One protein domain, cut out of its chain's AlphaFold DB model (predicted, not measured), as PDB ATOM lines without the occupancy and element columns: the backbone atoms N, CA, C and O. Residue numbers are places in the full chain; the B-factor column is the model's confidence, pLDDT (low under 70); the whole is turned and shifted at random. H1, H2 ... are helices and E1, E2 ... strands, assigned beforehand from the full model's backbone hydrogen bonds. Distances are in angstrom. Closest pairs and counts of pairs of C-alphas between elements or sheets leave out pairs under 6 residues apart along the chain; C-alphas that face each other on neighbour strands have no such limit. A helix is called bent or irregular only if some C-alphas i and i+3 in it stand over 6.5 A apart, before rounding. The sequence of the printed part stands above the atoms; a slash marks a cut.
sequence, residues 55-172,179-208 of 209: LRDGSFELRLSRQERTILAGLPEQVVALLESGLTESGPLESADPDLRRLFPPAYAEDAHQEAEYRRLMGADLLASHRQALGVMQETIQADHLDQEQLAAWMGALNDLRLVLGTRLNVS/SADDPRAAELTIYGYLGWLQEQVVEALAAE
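This is residues 55 to 172 and 179 to 208 of the 209 residues of the protein "DUF2017 domain-containing protein" of Acidimicrobiales bacterium (UniProt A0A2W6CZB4). Two helix pairs stack crosswise: H1b beside H2b, across H3 beside H4. The 148 printed residues are mostly helix, compact, radius of gyration of the C-alphas 16.7 A, spanning 49 by 43 by 24 A. Strand E1 precedes H1 to H4.

E1, residues 60 to 62, begins at (219.797, 343.050, 309.190). H1, residues 66 to 85, and H2, residues 112 to 140, each one helix by hydrogen bonds, are bent: H1a's C-alpha 73 and H1b's 76 are 6.6 A apart; H2a's 121 and H2b's 124, 7.5 A. H3, residues 148 to 168, precedes H4, residues 185 to 206, ending at (228.158, 349.562, 302.964).

H3 touches H2b, only just about perpendicular at 71 degrees; closest C-alphas: Ala 153, Ala 133. H3 touches H4, and H1b touches H2b, opposite ways at shallow tilts of 28 and 27 degrees. In H1a, H1b, H2a, H2b, H3 and H4 every O i to N i+4 pair is within hydrogen-bond range.

C-alphas 172 and 179 are 16.0 A apart across the cut. The long link H1 to H2 holds low-confidence residues 88 to 96.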
ATOM      1  N   LEU A  55     223.796 340.840 309.908       95.06
ATOM      2  CA  LEU A  55     223.970 339.448 310.296       95.06
ATOM      3  C   LEU A  55     224.799 338.689 309.253       95.06
ATOM      4  O   LEU A  55     225.082 339.173 308.160       95.06
ATOM      5  N   ARG A  56     225.244 337.483 309.616       92.12
ATOM      6  CA  ARG A  56     226.147 336.673 308.775       92.12
ATOM      7  C   ARG A  56     225.476 336.106 307.524       92.12
ATOM      8  O   ARG A  56     226.177 335.733 306.596       92.12
ATOM      9  N   ASP A  57     224.154 336.003 307.537       92.81
ATOM     10  CA  ASP A  57     223.338 335.508 306.426       92.81
ATOM     11  C   ASP A  57     222.965 336.605 305.415       92.81
ATOM     12  O   ASP A  57     222.282 336.322 304.438       92.81
ATOM     13  N   GLY A  58     223.425 337.844 305.633       92.06
ATOM     14  CA  GLY A  58     223.125 338.994 304.781       92.06
ATOM     15  C   GLY A  58     221.897 339.799 305.210       92.06
ATOM     16  O   GLY A  58     221.704 340.887 304.679       92.06
ATOM     17  N   SER A  59     221.120 339.326 306.188       96.56
ATOM     18  CA  SER A  59     220.000 340.080 306.766       96.56
ATOM     19  C   SER A  59     220.464 341.116 307.800       96.56
ATOM     20  O   SER A  59     221.639 341.182 308.176       96.56
ATOM     21  N   PHE A  60     219.533 341.939 308.280       98.00
ATOM     22  CA  PHE A  60     219.797 343.050 309.190       98.00
ATOM     23  C   PHE A  60     218.886 342.987 310.411       98.00
ATOM     24  O   PHE A  60     217.671 343.023 310.285       98.00
ATOM     25  N   GLU A  61     219.473 342.938 311.603       97.69
ATOM     26  CA  GLU A  61     218.760 343.000 312.880       97.69
ATOM     27  C   GLU A  61     218.395 344.456 313.214       97.69
ATOM     28  O   GLU A  61     219.275 345.327 313.272       97.69
ATOM     29  N   LEU A  62     217.112 344.703 313.488       97.62
ATOM     30  CA  LEU A  62     216.573 345.981 313.942       97.62
ATOM     31  C   LEU A  62     216.449 346.011 315.467       97.62
ATOM     32  O   LEU A  62     215.638 345.316 316.073       97.62
ATOM     33  N   ARG A  63     217.210 346.897 316.103       96.38
ATOM     34  CA  ARG A  63     217.256 347.087 317.561       96.38
ATOM     35  C   ARG A  63     216.550 348.366 317.988       96.38
ATOM     36  O   ARG A  63     217.091 349.149 318.766       96.38
ATOM     37  N   LEU A  64     215.362 348.594 317.441       95.50
ATOM     38  CA  LEU A  64     214.527 349.751 317.756       95.50
ATOM     39  C   LEU A  64     213.690 349.472 319.007       95.50
ATOM     40  O   LEU A  64     213.004 348.451 319.104       95.50
ATOM     41  N   SER A  65     213.714 350.400 319.957       94.88
ATOM     42  CA  SER A  65     212.820 350.384 321.113       94.88
ATOM     43  C   SER A  65     211.362 350.572 320.687       94.88
ATOM     44  O   SER A  65     211.058 351.095 319.613       94.88
ATOM     45  N   ARG A  66     210.424 350.202 321.566       94.81
ATOM     46  CA  ARG A  66     208.986 350.387 321.317       94.81
ATOM     47  C   ARG A  66     208.634 351.843 320.996       94.81
ATOM     48  O   ARG A  66     207.834 352.081 320.103       94.81
ATOM     49  N   GLN A  67     209.237 352.796 321.707       92.19
ATOM     50  CA  GLN A  67     208.989 354.221 321.490       92.19
ATOM     51  C   GLN A  67     209.487 354.678 320.115       92.19
ATOM     52  O   GLN A  67     208.753 355.363 319.409       92.19
ATOM     53  N   GLU A  68     210.688 354.254 319.712       94.25
ATOM     54  CA  GLU A  68     211.229 354.548 318.377       94.25
ATOM     55  C   GLU A  68     210.325 353.975 317.282       94.25
ATOM     56  O   GLU A  68     209.959 354.698 316.361       94.25
ATOM     57  N   ARG A  69     209.878 352.719 317.421       96.38
ATOM     58  CA  ARG A  69     208.936 352.101 316.472       96.38
ATOM     59  C   ARG A  69     207.614 352.865 316.397       96.38
ATOM     60  O   ARG A  69     207.091 353.047 315.307       96.38
ATOM     61  N   THR A  70     207.075 353.331 317.526       94.06
ATOM     62  CA  THR A  70     205.841 354.134 317.544       94.06
ATOM     63  C   THR A  70     206.012 355.465 316.813       94.06
ATOM     64  O   THR A  70     205.145 355.823 316.024       94.06
ATOM     65  N   ILE A  71     207.115 356.180 317.048       91.75
ATOM     66  CA  ILE A  71     207.392 357.455 316.369       91.75
ATOM     67  C   ILE A  71     207.564 357.220 314.866       91.75
ATOM     68  O   ILE A  71     206.913 357.875 314.060       91.75
ATOM     69  N   LEU A  72     208.403 356.251 314.490       95.12
ATOM     70  CA  LEU A  72     208.721 355.958 313.095       95.12
ATOM     71  C   LEU A  72     207.533 355.398 312.310       95.12
ATOM     72  O   LEU A  72     207.457 355.650 311.118       95.12
ATOM     73  N   ALA A  73     206.602 354.678 312.939       94.44
ATOM     74  CA  ALA A  73     205.439 354.123 312.245       94.44
ATOM     75  C   ALA A  73     204.466 355.202 311.740       94.44
ATOM     76  O   ALA A  73     203.820 354.999 310.719       94.44
ATOM     77  N   GLY A  74     204.365 356.342 312.433       93.19
ATOM     78  CA  GLY A  74     203.428 357.407 312.061       93.19
ATOM     79  C   GLY A  74     203.961 358.385 311.011       93.19
ATOM     80  O   GLY A  74     203.182 359.144 310.441       93.19
ATOM     81  N   LEU A  75     205.274 358.425 310.769       94.88
ATOM     82  CA  LEU A  75     205.874 359.392 309.841       94.88
ATOM     83  C   LEU A  75     205.619 359.040 308.362       94.88
ATOM     84  O   LEU A  75     205.210 359.940 307.627       94.88
ATOM     85  N   PRO A  76     205.793 357.779 307.905       95.50
ATOM     86  CA  PRO A  76     205.506 357.403 306.526       95.50
ATOM     87  C   PRO A  76     204.064 357.687 306.120       95.50
ATOM     88  O   PRO A  76     203.843 358.260 305.060       95.50
ATOM     89  N   GLU A  77     203.097 357.374 306.986       92.69
ATOM     90  CA  GLU A  77     201.675 357.621 306.732       92.69
ATOM     91  C   GLU A  77     201.388 359.110 306.482       92.69
ATOM     92  O   GLU A  77     200.703 359.463 305.522       92.69
ATOM     93  N   GLN A  78     201.975 360.000 307.291       92.81
ATOM     94  CA  GLN A  78     201.835 361.448 307.111       92.81
ATOM     95  C   GLN A  78     202.403 361.920 305.768       92.81
ATOM     96  O   GLN A  78     201.781 362.739 305.095       92.81
ATOM     97  N   VAL A  79     203.564 361.398 305.358       92.75
ATOM     98  CA  VAL A  79     204.171 361.761 304.070       92.75
ATOM     99  C   VAL A  79     203.391 361.170 302.898       92.75
ATOM    100  O   VAL A  79     203.199 361.858 301.904       92.75
ATOM    101  N   VAL A  80     202.873 359.945 303.002       91.88
ATOM    102  CA  VAL A  80     202.009 359.359 301.964       91.88
ATOM    103  C   VAL A  80     200.730 360.181 301.789       91.88
ATOM    104  O   VAL A  80     200.377 360.507 300.657       91.88
ATOM    105  N   ALA A  81     200.085 360.591 302.882       89.81
ATOM    106  CA  ALA A  81     198.913 361.463 302.822       89.81
ATOM    107  C   ALA A  81     199.242 362.821 302.173       89.81
ATOM    108  O   ALA A  81     198.478 363.320 301.344       89.81
ATOM    109  N   LEU A  82     200.407 363.393 302.492       89.25
ATOM    110  CA  LEU A  82     200.900 364.619 301.863       89.25
ATOM    111  C   LEU A  82     201.102 364.433 300.351       89.25
ATOM    112  O   LEU A  82     200.609 365.231 299.555       89.25
ATOM    113  N   LEU A  83     201.753 363.340 299.946       87.75
ATOM    114  CA  LEU A  83     201.966 362.969 298.545       87.75
ATOM    115  C   LEU A  83     200.652 362.790 297.776       87.75
ATOM    116  O   LEU A  83     200.570 363.152 296.606       87.75
ATOM    117  N   GLU A  84     199.628 362.220 298.409       84.44
ATOM    118  CA  GLU A  84     198.294 362.066 297.823       84.44
ATOM    119  C   GLU A  84     197.557 363.398 297.692       84.44
ATOM    120  O   GLU A  84     196.929 363.642 296.664       84.44
ATOM    121  N   SER A  85     197.687 364.285 298.681       81.88
ATOM    122  CA  SER A  85     197.108 365.633 298.619       81.88
ATOM    123  C   SER A  85     197.752 366.510 297.541       81.88
ATOM    124  O   SER A  85     197.104 367.404 296.999       81.88
ATOM    125  N   GLY A  86     199.011 366.221 297.195       72.69
ATOM    126  CA  GLY A  86     199.760 366.908 296.152       72.69
ATOM    127  C   GLY A  86     199.477 366.421 294.720       72.69
ATOM    128  O   GLY A  86     200.088 366.894 293.762       72.69
ATOM    129  N   LEU A  87     198.578 365.458 294.527       70.25
ATOM    130  CA  LEU A  87     198.193 365.021 293.188       70.25
ATOM    131  C   LEU A  87     197.196 366.005 292.556       70.25
ATOM    132  O   LEU A  87     196.141 366.268 293.128       70.25
ATOM    133  N   THR A  88     197.492 366.511 291.355       66.88
ATOM    134  CA  THR A  88     196.555 367.321 290.553       66.88
ATOM    135  C   THR A  88     196.171 366.599 289.259       66.88
ATOM    136  O   THR A  88     196.823 365.636 288.853       66.88
ATOM    137  N   GLU A  89     195.109 367.061 288.582       59.50
ATOM    138  CA  GLU A  89     194.683 366.503 287.283       59.50
ATOM    139  C   GLU A  89     195.756 366.642 286.188       59.50
ATOM    140  O   GLU A  89     195.800 365.835 285.262       59.50
ATOM    141  N   SER A  90     196.650 367.627 286.315       58.81
ATOM    142  CA  SER A  90     197.789 367.840 285.414       58.81
ATOM    143  C   SER A  90     198.926 366.829 285.613       58.81
ATOM    144  O   SER A  90     199.828 366.752 284.781       58.81
ATOM    145  N   GLY A  91     198.889 366.049 286.697       57.47
ATOM    146  CA  GLY A  91     199.854 365.001 287.002       57.47
ATOM    147  C   GLY A  91     200.422 365.088 288.422       57.47
ATOM    148  O   GLY A  91     200.275 366.096 289.118       57.47
ATOM    149  N   PRO A  92     201.098 364.021 288.883       55.78
ATOM    150  CA  PRO A  92     201.935 364.108 290.069       55.78
ATOM    151  C   PRO A  92     202.983 365.209 289.852       55.78
ATOM    152  O   PRO A  92     203.531 365.328 288.760       55.78
ATOM    153  N   LEU A  93     203.292 365.976 290.900       57.81
ATOM    154  CA  LEU A  93     204.425 366.919 290.984       57.81
ATOM    155  C   LEU A  93     204.181 368.378 290.557       57.81
ATOM    156  O   LEU A  93     205.094 369.189 290.698       57.81
ATOM    157  N   GLU A  94     202.991 368.778 290.099       55.62
ATOM    158  CA  GLU A  94     202.651 370.220 290.008       55.62
ATOM    159  C   GLU A  94     202.225 370.822 291.356       55.62
ATOM    160  O   GLU A  94     202.057 372.036 291.477       55.62
ATOM    161  N   SER A  95     202.060 369.983 292.381       54.22
ATOM    162  CA  SER A  95     201.590 370.398 293.697       54.22
ATOM    163  C   SER A  95     202.445 371.502 294.306       54.22
ATOM    164  O   SER A  95     203.637 371.332 294.563       54.22
ATOM    165  N   ALA A  96     201.770 372.609 294.604       55.50
ATOM    166  CA  ALA A  96     202.295 373.784 295.273       55.50
ATOM    167  C   ALA A  96     202.587 373.570 296.767       55.50
ATOM    168  O   ALA A  96     202.883 374.557 297.445       55.50
ATOM    169  N   ASP A  97     202.495 372.337 297.290       74.69
ATOM    170  CA  ASP A  97     202.858 372.092 298.680       74.69
ATOM    171  C   ASP A  97     204.359 372.375 298.868       74.69
ATOM    172  O   ASP A  97     205.207 371.698 298.267       74.69
ATOM    173  N   PRO A  98     204.715 373.416 299.645       80.50
ATOM    174  CA  PRO A  98     206.101 373.806 299.821       80.50
ATOM    175  C   PRO A  98     206.940 372.679 300.422       80.50
ATOM    176  O   PRO A  98     208.124 372.612 300.092       80.50
ATOM    177  N   ASP A  99     206.350 371.780 301.216       84.62
ATOM    178  CA  ASP A  99     207.057 370.722 301.940       84.62
ATOM    179  C   ASP A  99     207.557 369.607 301.007       84.62
ATOM    180  O   ASP A  99     208.571 368.962 301.288       84.62
ATOM    181  N   LEU A 100     206.914 369.421 299.847       86.25
ATOM    182  CA  LEU A 100     207.304 368.427 298.837       86.25
ATOM    183  C   LEU A 100     208.364 368.937 297.850       86.25
ATOM    184  O   LEU A 100     208.903 368.159 297.062       86.25
ATOM    185  N   ARG A 101     208.710 370.231 297.887       84.94
ATOM    186  CA  ARG A 101     209.608 370.850 296.896       84.94
ATOM    187  C   ARG A 101     210.988 370.197 296.836       84.94
ATOM    188  O   ARG A 101     211.566 370.094 295.760       84.94
ATOM    189  N   ARG A 102     211.532 369.780 297.985       88.00
ATOM    190  CA  ARG A 102     212.834 369.093 298.042       88.00
ATOM    191  C   ARG A 102     212.754 367.631 297.601       88.00
ATOM    192  O   ARG A 102     213.776 367.083 297.210       88.00
ATOM    193  N   LEU A 103     211.571 367.020 297.672       88.62
ATOM    194  CA  LEU A 103     211.343 365.638 297.256       88.62
ATOM    195  C   LEU A 103     211.269 365.515 295.728       88.62
ATOM    196  O   LEU A 103     211.749 364.541 295.162       88.62
ATOM    197  N   PHE A 104     210.747 366.549 295.065       86.69
ATOM    198  CA  PHE A 104     210.631 366.625 293.608       86.69
ATOM    199  C   PHE A 104     211.343 367.865 293.052       86.69
ATOM    200  O   PHE A 104     210.687 368.813 292.602       86.69
ATOM    201  N   PRO A 105     212.687 367.905 293.111       86.25
ATOM    202  CA  PRO A 105     213.445 369.009 292.543       86.25
ATOM    203  C   PRO A 105     213.275 369.047 291.016       86.25
ATOM    204  O   PRO A 105     213.124 367.993 290.392       86.25
ATOM    205  N   PRO A 106     213.327 370.238 290.392       86.06
ATOM    206  CA  PRO A 106     213.279 370.326 288.942       86.06
ATOM    207  C   PRO A 106     214.508 369.656 288.324       86.06
ATOM    208  O   PRO A 106     215.637 369.897 288.756       86.06
ATOM    209  N   ALA A 107     214.289 368.841 287.294       88.06
ATOM    210  CA  ALA A 107     215.364 368.245 286.508       88.06
ATOM    211  C   ALA A 107     215.986 369.280 285.559       88.06
ATOM    212  O   ALA A 107     217.194 369.263 285.321       88.06
ATOM    213  N   TYR A 108     215.166 370.212 285.060       89.38
ATOM    214  CA  TYR A 108     215.577 371.290 284.165       89.38
ATOM    215  C   TYR A 108     215.210 372.652 284.767       89.38
ATOM    216  O   TYR A 108     214.130 373.190 284.539       89.38
ATOM    217  N   ALA A 109     216.129 373.239 285.537       87.06
ATOM    218  CA  ALA A 109     215.885 374.503 286.244       87.06
ATOM    219  C   ALA A 109     215.694 375.720 285.315       87.06
ATOM    220  O   ALA A 109     215.011 376.673 285.683       87.06
ATOM    221  N   GLU A 110     216.297 375.696 284.125       92.56
ATOM    222  CA  GLU A 110     216.327 376.832 283.191       92.56
ATOM    223  C   GLU A 110     215.414 376.643 281.965       92.56
ATOM    224  O   GLU A 110     215.245 377.573 281.178       92.56
ATOM    225  N   ASP A 111     214.800 375.466 281.804       94.00
ATOM    226  CA  ASP A 111     213.945 375.139 280.660       94.00
ATOM    227  C   ASP A 111     212.602 374.575 281.134       94.00
ATOM    228  O   ASP A 111     212.441 373.379 281.382       94.00
ATOM    229  N   ALA A 112     211.613 375.464 281.234       89.12
ATOM    230  CA  ALA A 112     210.270 375.116 281.684       89.12
ATOM    231  C   ALA A 112     209.557 374.113 280.759       89.12
ATOM    232  O   ALA A 112     208.700 373.365 281.223       89.12
ATOM    233  N   HIS A 113     209.890 374.082 279.464       89.31
ATOM    234  CA  HIS A 113     209.270 373.149 278.524       89.31
ATOM    235  C   HIS A 113     209.822 371.734 278.723       89.31
ATOM    236  O   HIS A 113     209.056 370.773 278.782       89.31
ATOM    237  N   GLN A 114     211.145 371.598 278.855       90.88
ATOM    238  CA  GLN A 114     211.774 370.308 279.162       90.88
ATOM    239  C   GLN A 114     211.388 369.806 280.552       90.88
ATOM    240  O   GLN A 114     211.133 368.616 280.721       90.88
ATOM    241  N   GLU A 115     211.279 370.702 281.533       88.94
ATOM    242  CA  GLU A 115     210.809 370.363 282.876       88.94
ATOM    243  C   GLU A 115     209.376 369.813 282.857       88.94
ATOM    244  O   GLU A 115     209.112 368.768 283.451       88.94
ATOM    245  N   ALA A 116     208.456 370.470 282.142       86.44
ATOM    246  CA  ALA A 116     207.079 370.000 282.018       86.44
ATOM    247  C   ALA A 116     207.006 368.614 281.354       86.44
ATOM    248  O   ALA A 116     206.297 367.727 281.833       86.44
ATOM    249  N   GLU A 117     207.780 368.399 280.288       88.94
ATOM    250  CA  GLU A 117     207.808 367.118 279.584       88.94
ATOM    251  C   GLU A 117     208.445 366.009 280.438       88.94
ATOM    252  O   GLU A 117     207.936 364.888 280.484       88.94
ATOM    253  N   TYR A 118     209.500 366.331 281.194       88.19
ATOM    254  CA  TYR A 118     210.098 365.420 282.168       88.19
ATOM    255  C   TYR A 118     209.093 365.009 283.245       88.19
ATOM    256  O   TYR A 118     208.937 363.816 283.505       88.19
ATOM    257  N   ARG A 119     208.362 365.962 283.837       85.19
ATOM    258  CA  ARG A 119     207.336 365.657 284.849       85.19
ATOM    259  C   ARG A 119     206.223 364.786 284.290       85.19
ATOM    260  O   ARG A 119     205.825 363.826 284.948       85.19
ATOM    261  N   ARG A 120     205.769 365.068 283.067       84.75
ATOM    262  CA  ARG A 120     204.751 364.264 282.381       84.75
ATOM    263  C   ARG A 120     205.193 362.811 282.192       84.75
ATOM    264  O   ARG A 120     204.365 361.911 282.296       84.75
ATOM    265  N   LEU A 121     206.472 362.588 281.889       88.69
ATOM    266  CA  LEU A 121     207.020 361.257 281.620       88.69
ATOM    267  C   LEU A 121     207.416 360.498 282.893       88.69
ATOM    268  O   LEU A 121     207.120 359.315 282.996       88.69
ATOM    269  N   MET A 122     208.064 361.166 283.851       88.50
ATOM    270  CA  MET A 122     208.711 360.521 285.001       88.50
ATOM    271  C   MET A 122     207.974 360.715 286.325       88.50
ATOM    272  O   MET A 122     208.249 360.001 287.287       88.50
ATOM    273  N   GLY A 123     207.046 361.672 286.414       85.56
ATOM    274  CA  GLY A 123     206.449 362.062 287.691       85.56
ATOM    275  C   GLY A 123     205.694 360.930 288.388       85.56
ATOM    276  O   GLY A 123     205.763 360.802 289.609       85.56
ATOM    277  N   ALA A 124     205.010 360.079 287.617       86.31
ATOM    278  CA  ALA A 124     204.293 358.923 288.153       86.31
ATOM    279  C   ALA A 124     205.246 357.862 288.719       86.31
ATOM    280  O   ALA A 124     205.001 357.357 289.815       86.31
ATOM    281  N   ASP A 125     206.344 357.578 288.018       89.38
ATOM    282  CA  ASP A 125     207.339 356.592 288.443       89.38
ATOM    283  C   ASP A 125     208.104 357.068 289.685       89.38
ATOM    284  O   ASP A 125     208.293 356.300 290.629       89.38
ATOM    285  N   LEU A 126     208.479 358.354 289.733       89.12
ATOM    286  CA  LEU A 126     209.104 358.962 290.913       89.12
ATOM    287  C   LEU A 126     208.183 358.857 292.131       89.12
ATOM    288  O   LEU A 126     208.584 358.371 293.187       89.12
ATOM    289  N   LEU A 127     206.917 359.249 291.976       89.69
ATOM    290  CA  LEU A 127     205.936 359.152 293.048       89.69
ATOM    291  C   LEU A 127     205.711 357.703 293.508       89.69
ATOM    292  O   LEU A 127     205.601 357.447 294.709       89.69
ATOM    293  N   ALA A 128     205.636 356.757 292.570       91.12
ATOM    294  CA  ALA A 128     205.503 355.341 292.885       91.12
ATOM    295  C   ALA A 128     206.708 354.831 293.687       91.12
ATOM    296  O   ALA A 128     206.518 354.112 294.666       91.12
ATOM    297  N   SER A 129     207.922 355.262 293.332       93.69
ATOM    298  CA  SER A 129     209.148 354.912 294.054       93.69
ATOM    299  C   SER A 129     209.126 355.399 295.508       93.69
ATOM    300  O   SER A 129     209.345 354.594 296.417       93.69
ATOM    301  N   HIS A 130     208.761 356.664 295.753       94.31
ATOM    302  CA  HIS A 130     208.623 357.200 297.116       94.31
ATOM    303  C   HIS A 130     207.559 356.448 297.924       94.31
ATOM    304  O   HIS A 130     207.800 356.034 299.060       94.31
ATOM    305  N   ARG A 131     206.384 356.199 297.328       95.19
ATOM    306  CA  ARG A 131     205.312 355.431 297.983       95.19
ATOM    307  C   ARG A 131     205.743 354.016 298.332       95.19
ATOM    308  O   ARG A 131     205.440 353.550 299.426       95.19
ATOM    309  N   GLN A 132     206.443 353.341 297.426       97.06
ATOM    310  CA  GLN A 132     206.947 351.997 297.666       97.06
ATOM    311  C   GLN A 132     207.932 351.988 298.839       97.06
ATOM    312  O   GLN A 132     207.788 351.165 299.739       97.06
ATOM    313  N   ALA A 133     208.897 352.909 298.864       98.06
ATOM    314  CA  ALA A 133     209.877 352.996 299.944       98.06
ATOM    315  C   ALA A 133     209.205 353.228 301.312       98.06
ATOM    316  O   ALA A 133     209.460 352.492 302.269       98.06
ATOM    317  N   LEU A 134     208.296 354.208 301.385       98.06
ATOM    318  CA  LEU A 134     207.526 354.525 302.593       98.06
ATOM    319  C   LEU A 134     206.632 353.355 303.029       98.06
ATOM    320  O   LEU A 134     206.568 353.043 304.219       98.06
ATOM    321  N   GLY A 135     205.991 352.677 302.073       97.69
ATOM    322  CA  GLY A 135     205.155 351.502 302.312       97.69
ATOM    323  C   GLY A 135     205.945 350.338 302.901       97.69
ATOM    324  O   GLY A 135     205.568 349.815 303.947       97.69
ATOM    325  N   VAL A 136     207.098 350.001 302.314       98.50
ATOM    326  CA  VAL A 136     207.986 348.955 302.847       98.50
ATOM    327  C   VAL A 136     208.424 349.288 304.270       98.50
ATOM    328  O   VAL A 136     208.385 348.417 305.143       98.50
ATOM    329  N   MET A 137     208.797 350.543 304.543       98.31
ATOM    330  CA  MET A 137     209.150 350.966 305.898       98.31
ATOM    331  C   MET A 137     207.985 350.772 306.871       98.31
ATOM    332  O   MET A 137     208.176 350.199 307.941       98.31
ATOM    333  N   GLN A 138     206.776 351.184 306.492       97.38
ATOM    334  CA  GLN A 138     205.581 351.043 307.322       97.38
ATOM    335  C   GLN A 138     205.219 349.574 307.594       97.38
ATOM    336  O   GLN A 138     204.901 349.219 308.729       97.38
ATOM    337  N   GLU A 139     205.296 348.711 306.583       97.81
ATOM    338  CA  GLU A 139     204.983 347.281 306.699       97.81
ATOM    339  C   GLU A 139     205.980 346.538 307.596       97.81
ATOM    340  O   GLU A 139     205.617 345.592 308.298       97.81
ATOM    341  N   THR A 140     207.236 346.982 307.607       98.38
ATOM    342  CA  THR A 140     208.334 346.269 308.271       98.38
ATOM    343  C   THR A 140     208.829 346.942 309.555       98.38
ATOM    344  O   THR A 140     209.661 346.373 310.261       98.38
ATOM    345  N   ILE A 141     208.273 348.095 309.959       97.81
ATOM    346  CA  ILE A 141     208.683 348.836 311.172       97.81
ATOM    347  C   ILE A 141     208.511 348.054 312.478       97.81
ATOM    348  O   ILE A 141     209.070 348.447 313.501       97.81
ATOM    349  N   GLN A 142     207.744 346.960 312.480       97.56
ATOM    350  CA  GLN A 142     207.581 346.064 313.634       97.56
ATOM    351  C   GLN A 142     208.417 344.782 313.538       97.56
ATOM    352  O   GLN A 142     208.456 344.017 314.497       97.56
ATOM    353  N   ALA A 143     209.102 344.545 312.418       97.62
ATOM    354  CA  ALA A 143     209.958 343.381 312.251       97.62
ATOM    355  C   ALA A 143     211.233 343.502 313.100       97.62
ATOM    356  O   ALA A 143     211.739 344.597 313.365       97.62
ATOM    357  N   ASP A 144     211.775 342.360 313.513       97.56
ATOM    358  CA  ASP A 144     213.084 342.291 314.175       97.56
ATOM    359  C   ASP A 144     214.233 342.175 313.169       97.56
ATOM    360  O   ASP A 144     215.379 342.468 313.508       97.56
ATOM    361  N   HIS A 145     213.931 341.759 311.938       97.94
ATOM    362  CA  HIS A 145     214.910 341.537 310.881       97.94
ATOM    363  C   HIS A 145     214.396 342.072 309.547       97.94
ATOM    364  O   HIS A 145     213.206 341.939 309.264       97.94
ATOM    365  N   LEU A 146     215.302 342.621 308.741       98.38
ATOM    366  CA  LEU A 146     215.064 343.023 307.358       98.38
ATOM    367  C   LEU A 146     216.024 342.303 306.417       98.38
ATOM    368  O   LEU A 146     217.168 342.021 306.783       98.38
ATOM    369  N   ASP A 147     215.582 342.056 305.192       97.88
ATOM    370  CA  ASP A 147     216.491 341.738 304.094       97.88
ATOM    371  C   ASP A 147     217.143 343.011 303.510       97.88
ATOM    372  O   ASP A 147     216.924 344.139 303.968       97.88
ATOM    373  N   GLN A 148     218.008 342.822 302.514       96.81
ATOM    374  CA  GLN A 148     218.748 343.907 301.874       96.81
ATOM    375  C   GLN A 148     217.856 344.852 301.064       96.81
ATOM    376  O   GLN A 148     218.092 346.059 301.078       96.81
ATOM    377  N   GLU A 149     216.832 344.333 300.388       97.69
ATOM    378  CA  GLU A 149     215.916 345.142 299.580       97.69
ATOM    379  C   GLU A 149     215.046 346.024 300.480       97.69
ATOM    380  O   GLU A 149     214.890 347.220 300.230       97.69
ATOM    381  N   GLN A 150     214.559 345.464 301.587       98.44
ATOM    382  CA  GLN A 150     213.815 346.182 302.613       98.44
ATOM    383  C   GLN A 150     214.666 347.272 303.263       98.44
ATOM    384  O   GLN A 150     214.212 348.408 303.385       98.44
ATOM    385  N   LEU A 151     215.910 346.969 303.647       98.25
ATOM    386  CA  LEU A 151     216.785 347.976 304.247       98.25
ATOM    387  C   LEU A 151     217.173 349.080 303.241       98.25
ATOM    388  O   LEU A 151     217.265 350.251 303.614       98.25
ATOM    389  N   ALA A 152     217.343 348.744 301.960       97.62
ATOM    390  CA  ALA A 152     217.544 349.733 300.903       97.62
ATOM    391  C   ALA A 152     216.303 350.622 300.701       97.62
ATOM    392  O   ALA A 152     216.434 351.839 300.562       97.62
ATOM    393  N   ALA A 153     215.096 350.055 300.763       98.31
ATOM    394  CA  ALA A 153     213.856 350.827 300.737       98.31
ATOM    395  C   ALA A 153     213.737 351.763 301.956       98.31
ATOM    396  O   ALA A 153     213.362 352.925 301.803       98.31
ATOM    397  N   TRP A 154     214.141 351.310 303.150       98.44
ATOM    398  CA  TRP A 154     214.216 352.162 304.344       98.44
ATOM    399  C   TRP A 154     215.156 353.353 304.162       98.44
ATOM    400  O   TRP A 154     214.850 354.439 304.643       98.44
ATOM    401  N   MET A 155     216.284 353.189 303.464       98.00
ATOM    402  CA  MET A 155     217.192 354.303 303.165       98.00
ATOM    403  C   MET A 155     216.490 355.407 302.362       98.00
ATOM    404  O   MET A 155     216.634 356.584 302.696       98.00
ATOM    405  N   GLY A 156     215.717 355.025 301.339       97.25
ATOM    406  CA  GLY A 156     214.895 355.952 300.555       97.25
ATOM    407  C   GLY A 156     213.809 356.610 301.406       97.25
ATOM    408  O   GLY A 156     213.723 357.832 301.458       97.25
ATOM    409  N   ALA A 157     213.064 355.817 302.175       98.19
ATOM    410  CA  ALA A 157     212.016 356.324 303.056       98.19
ATOM    411  C   ALA A 157     212.554 357.337 304.082       98.19
ATOM    412  O   ALA A 157     212.012 358.429 304.218       98.19
ATOM    413  N   LEU A 158     213.652 357.020 304.776       97.94
ATOM    414  CA  LEU A 158     214.276 357.921 305.751       97.94
ATOM    415  C   LEU A 158     214.756 359.224 305.105       97.94
ATOM    416  O   LEU A 158     214.615 360.289 305.709       97.94
ATOM    417  N   ASN A 159     215.292 359.147 303.884       96.19
ATOM    418  CA  ASN A 159     215.648 360.328 303.111       96.19
ATOM    419  C   ASN A 159     214.414 361.201 302.835       96.19
ATOM    420  O   ASN A 159     214.443 362.397 303.115       96.19
ATOM    421  N   ASP A 160     213.322 360.606 302.363       95.88
ATOM    422  CA  ASP A 160     212.092 361.329 302.036       95.88
ATOM    423  C   ASP A 160     211.491 362.009 303.271       95.88
ATOM    424  O   ASP A 160     211.193 363.207 303.245       95.88
ATOM    425  N   LEU A 161     211.405 361.280 304.392       96.06
ATOM    426  CA  LEU A 161     210.958 361.819 305.679       96.06
ATOM    427  C   LEU A 161     211.805 363.026 306.103       96.06
ATOM    428  O   LEU A 161     211.273 364.048 306.542       96.06
ATOM    429  N   ARG A 162     213.130 362.924 305.955       94.69
ATOM    430  CA  ARG A 162     214.065 363.995 306.301       94.69
ATOM    431  C   ARG A 162     213.898 365.210 305.387       94.69
ATOM    432  O   ARG A 162     213.928 366.335 305.883       94.69
ATOM    433  N   LEU A 163     213.717 365.019 304.081       93.06
ATOM    434  CA  LEU A 163     213.527 366.119 303.130       93.06
ATOM    435  C   LEU A 163     212.232 366.891 303.402       93.06
ATOM    436  O   LEU A 163     212.265 368.125 303.445       93.06
ATOM    437  N   VAL A 164     211.130 366.181 303.645       92.38
ATOM    438  CA  VAL A 164     209.833 366.790 303.976       92.38
ATOM    439  C   VAL A 164     209.927 367.552 305.297       92.38
ATOM    440  O   VAL A 164     209.656 368.754 305.348       92.38
ATOM    441  N   LEU A 165     210.412 366.899 306.358       91.69
ATOM    442  CA  LEU A 165     210.521 367.517 307.680       91.69
ATOM    443  C   LEU A 165     211.483 368.716 307.683       91.69
ATOM    444  O   LEU A 165     211.190 369.750 308.278       91.69
ATOM    445  N   GLY A 166     212.613 368.610 306.982       88.94
ATOM    446  CA  GLY A 166     213.584 369.696 306.862       88.94
ATOM    447  C   GLY A 166     213.039 370.916 306.116       88.94
ATOM    448  O   GLY A 166     213.442 372.041 306.420       88.94
ATOM    449  N   THR A 167     212.124 370.711 305.164       87.75
ATOM    450  CA  THR A 167     211.462 371.807 304.439       87.75
ATOM    451  C   THR A 167     210.456 372.521 305.334       87.75
ATOM    452  O   THR A 167     210.546 373.738 305.488       87.75
ATOM    453  N   ARG A 168     209.599 371.762 306.027       85.38
ATOM    454  CA  ARG A 168     208.626 372.293 306.989       85.38
ATOM    455  C   ARG A 168     209.278 373.076 308.129       85.38
ATOM    456  O   ARG A 168     208.774 374.109 308.562       85.38
ATOM    457  N   LEU A 169     210.430 372.604 308.603       82.56
ATOM    458  CA  LEU A 169     211.193 373.267 309.660       82.56
ATOM    459  C   LEU A 169     211.973 374.502 309.191       82.56
ATOM    460  O   LEU A 169     212.519 375.223 310.031       82.56
ATOM    461  N   ASN A 170     212.039 374.746 307.877       74.06
ATOM    462  CA  ASN A 170     212.923 375.725 307.246       74.06
ATOM    463  C   ASN A 170     214.378 375.595 307.739       74.06
ATOM    464  O   ASN A 170     215.044 376.584 308.051       74.06
ATOM    465  N   VAL A 171     214.859 374.354 307.863       67.25
ATOM    466  CA  VAL A 171     216.251 374.077 308.237       67.25
ATOM    467  C   VAL A 171     217.131 374.353 307.017       67.25
ATOM    468  O   VAL A 171     216.964 373.731 305.957       67.25
ATOM    469  N   SER A 172     218.049 375.309 307.174       60.72
ATOM    470  CA  SER A 172     219.166 375.586 306.265       60.72
ATOM    471  C   SER A 172     220.481 375.080 306.865       60.72
ATOM    472  O   SER A 172     220.566 374.827 308.067       60.72
ATOM    473  N   SER A 179     217.722 376.045 320.768       66.88
ATOM    474  CA  SER A 179     217.314 376.251 322.158       66.88
ATOM    475  C   SER A 179     216.335 375.153 322.565       66.88
ATOM    476  O   SER A 179     215.464 374.772 321.782       66.88
ATOM    477  N   ALA A 180     216.432 374.682 323.809       69.19
ATOM    478  CA  ALA A 180     215.435 373.778 324.380       69.19
ATOM    479  C   ALA A 180     214.026 374.408 324.419       69.19
ATOM    480  O   ALA A 180     213.039 373.680 324.446       69.19
ATOM    481  N   ASP A 181     213.950 375.740 324.365       76.25
ATOM    482  CA  ASP A 181     212.703 376.506 324.340       76.25
ATOM    483  C   ASP A 181     212.176 376.775 322.911       76.25
ATOM    484  O   ASP A 181     211.174 377.474 322.757       76.25
ATOM    485  N   ASP A 182     212.825 376.263 321.850       78.75
ATOM    486  CA  ASP A 182     212.296 376.393 320.482       78.75
ATOM    487  C   ASP A 182     210.958 375.631 320.380       78.75
ATOM    488  O   ASP A 182     210.917 374.431 320.671       78.75
ATOM    489  N   PRO A 183     209.859 376.266 319.924       82.69
ATOM    490  CA  PRO A 183     208.580 375.587 319.711       82.69
ATOM    491  C   PRO A 183     208.675 374.339 318.817       82.69
ATOM    492  O   PRO A 183     207.830 373.450 318.901       82.69
ATOM    493  N   ARG A 184     209.710 374.262 317.972       82.75
ATOM    494  CA  ARG A 184     209.995 373.170 317.034       82.75
ATOM    495  C   ARG A 184     210.960 372.123 317.593       82.75
ATOM    496  O   ARG A 184     211.348 371.216 316.863       82.75
ATOM    497  N   ALA A 185     211.376 372.213 318.859       82.31
ATOM    498  CA  ALA A 185     212.397 371.333 319.438       82.31
ATOM    499  C   ALA A 185     212.089 369.834 319.246       82.31
ATOM    500  O   ALA A 185     212.993 369.043 318.970       82.31
ATOM    501  N   ALA A 186     210.814 369.438 319.325       84.56
ATOM    502  CA  ALA A 186     210.390 368.060 319.079       84.56
ATOM    503  C   ALA A 186     210.626 367.621 317.622       84.56
ATOM    504  O   ALA A 186     211.219 366.573 317.374       84.56
ATOM    505  N   GLU A 187     210.204 368.437 316.657       85.56
ATOM    506  CA  GLU A 187     210.376 368.169 315.226       85.56
ATOM    507  C   GLU A 187     211.871 368.170 314.840       85.56
ATOM    508  O   GLU A 187     212.324 367.290 314.110       85.56
ATOM    509  N   LEU A 188     212.667 369.081 315.405       86.94
ATOM    510  CA  LEU A 188     214.125 369.123 315.239       86.94
ATOM    511  C   LEU A 188     214.821 367.885 315.820       86.94
ATOM    512  O   LEU A 188     215.751 367.350 315.214       86.94
ATOM    513  N   THR A 189     214.343 367.392 316.964       87.75
ATOM    514  CA  THR A 189     214.838 366.147 317.568       87.75
ATOM    515  C   THR A 189     214.563 364.954 316.659       87.75
ATOM    516  O   THR A 189     215.452 364.129 316.443       87.75
ATOM    517  N   ILE A 190     213.358 364.872 316.084       91.19
ATOM    518  CA  ILE A 190     213.003 363.825 315.118       91.19
ATOM    519  C   ILE A 190     213.882 363.940 313.869       91.19
ATOM    520  O   ILE A 190     214.438 362.938 313.433       91.19
ATOM    521  N   TYR A 191     214.072 365.146 313.330       90.94
ATOM    522  CA  TYR A 191     214.932 365.380 312.168       90.94
ATOM    523  C   TYR A 191     216.368 364.884 312.401       90.94
ATOM    524  O   TYR A 191     216.908 364.140 311.581       90.94
ATOM    525  N   GLY A 192     216.967 365.225 313.548       90.19
ATOM    526  CA  GLY A 192     218.297 364.740 313.925       90.19
ATOM    527  C   GLY A 192     218.346 363.221 314.116       90.19
ATOM    528  O   GLY A 192     219.283 362.566 313.663       90.19
ATOM    529  N   TYR A 193     217.310 362.645 314.731       93.25
ATOM    530  CA  TYR A 193     217.190 361.198 314.899       93.25
ATOM    531  C   TYR A 193     217.111 360.453 313.559       93.25
ATOM    532  O   TYR A 193     217.801 359.450 313.383       93.25
ATOM    533  N   LEU A 194     216.314 360.950 312.608       95.00
ATOM    534  CA  LEU A 194     216.202 360.374 311.265       95.00
ATOM    535  C   LEU A 194     217.547 360.401 310.534       95.00
ATOM    536  O   LEU A 194     217.922 359.397 309.934       95.00
ATOM    537  N   GLY A 195     218.289 361.510 310.632       93.75
ATOM    538  CA  GLY A 195     219.633 361.623 310.062       93.75
ATOM    539  C   GLY A 195     220.593 360.575 310.626       93.75
ATOM    540  O   GLY A 195     221.189 359.809 309.873       93.75
ATOM    541  N   TRP A 196     220.665 360.458 311.952       94.38
ATOM    542  CA  TRP A 196     221.490 359.438 312.603       94.38
ATOM    543  C   TRP A 196     221.070 358.001 312.248       94.38
ATOM    544  O   TRP A 196     221.915 357.123 312.064       94.38
ATOM    545  N   LEU A 197     219.766 357.727 312.147       96.44
ATOM    546  CA  LEU A 197     219.284 356.403 311.759       96.44
ATOM    547  C   LEU A 197     219.641 356.086 310.299       96.44
ATOM    548  O   LEU A 197     220.060 354.965 310.011       96.44
ATOM    549  N   GLN A 198     219.534 357.069 309.400       96.50
ATOM    550  CA  GLN A 198     219.941 356.949 307.999       96.50
ATOM    551  C   GLN A 198     221.440 356.644 307.878       96.50
ATOM    552  O   GLN A 198     221.817 355.765 307.105       96.50
ATOM    553  N   GLU A 199     222.294 357.289 308.678       95.44
ATOM    554  CA  GLU A 199     223.729 356.968 308.743       95.44
ATOM    555  C   GLU A 199     223.970 355.494 309.105       95.44
ATOM    556  O   GLU A 199     224.808 354.833 308.493       95.44
ATOM    557  N   GLN A 200     223.198 354.939 310.045       95.88
ATOM    558  CA  GLN A 200     223.322 353.530 310.440       95.88
ATOM    559  C   GLN A 200     222.843 352.565 309.351       95.88
ATOM    560  O   GLN A 200     223.426 351.491 309.194       95.88
ATOM    561  N   VAL A 201     221.801 352.933 308.593       97.06
ATOM    562  CA  VAL A 201     221.364 352.178 307.407       97.06
ATOM    563  C   VAL A 201     222.489 352.133 306.373       97.06
ATOM    564  O   VAL A 201     222.851 351.052 305.911       97.06
ATOM    565  N   VAL A 202     223.074 353.291 306.051       96.12
ATOM    566  CA  VAL A 202     224.167 353.408 305.075       96.12
ATOM    567  C   VAL A 202     225.380 352.597 305.519       96.12
ATOM    568  O   VAL A 202     225.915 351.829 304.724       96.12
ATOM    569  N   GLU A 203     225.795 352.705 306.784       94.88
ATOM    570  CA  GLU A 203     226.925 351.932 307.313       94.88
ATOM    571  C   GLU A 203     226.662 350.420 307.230       94.88
ATOM    572  O   GLU A 203     227.547 349.650 306.854       94.88
ATOM    573  N   ALA A 204     225.443 349.979 307.555       95.19
ATOM    574  CA  ALA A 204     225.079 348.569 307.505       95.19
ATOM    575  C   ALA A 204     225.085 348.012 306.072       95.19
ATOM    576  O   ALA A 204     225.611 346.917 305.860       95.19
ATOM    577  N   LEU A 205     224.546 348.762 305.105       94.94
ATOM    578  CA  LEU A 205     224.554 348.394 303.685       94.94
ATOM    579  C   LEU A 205     225.973 348.423 303.097       94.94
ATOM    580  O   LEU A 205     226.344 347.524 302.351       94.94
ATOM    581  N   ALA A 206     226.793 349.409 303.469       92.44
ATOM    582  CA  ALA A 206     228.158 349.562 302.964       92.44
ATOM    583  C   ALA A 206     229.141 348.517 303.509       92.44
ATOM    584  O   ALA A 206     230.170 348.270 302.883       92.44
ATOM    585  N   ALA A 207     228.825 347.851 304.626       83.50
ATOM    586  CA  ALA A 207     229.619 346.754 305.193       83.50
ATOM    587  C   ALA A 207     229.637 345.475 304.316       83.50
ATOM    588  O   ALA A 207     229.830 344.369 304.818       83.50
ATOM    589  N   GLU A 208     229.334 345.613 303.026       63.62
ATOM    590  CA  GLU A 208     229.348 344.604 301.966       63.62
ATOM    591  C   GLU A 208     230.682 344.541 301.220       63.62
ATOM    592  O   GLU A 208     230.935 343.563 300.517       63.62
TER     593      GLU A 208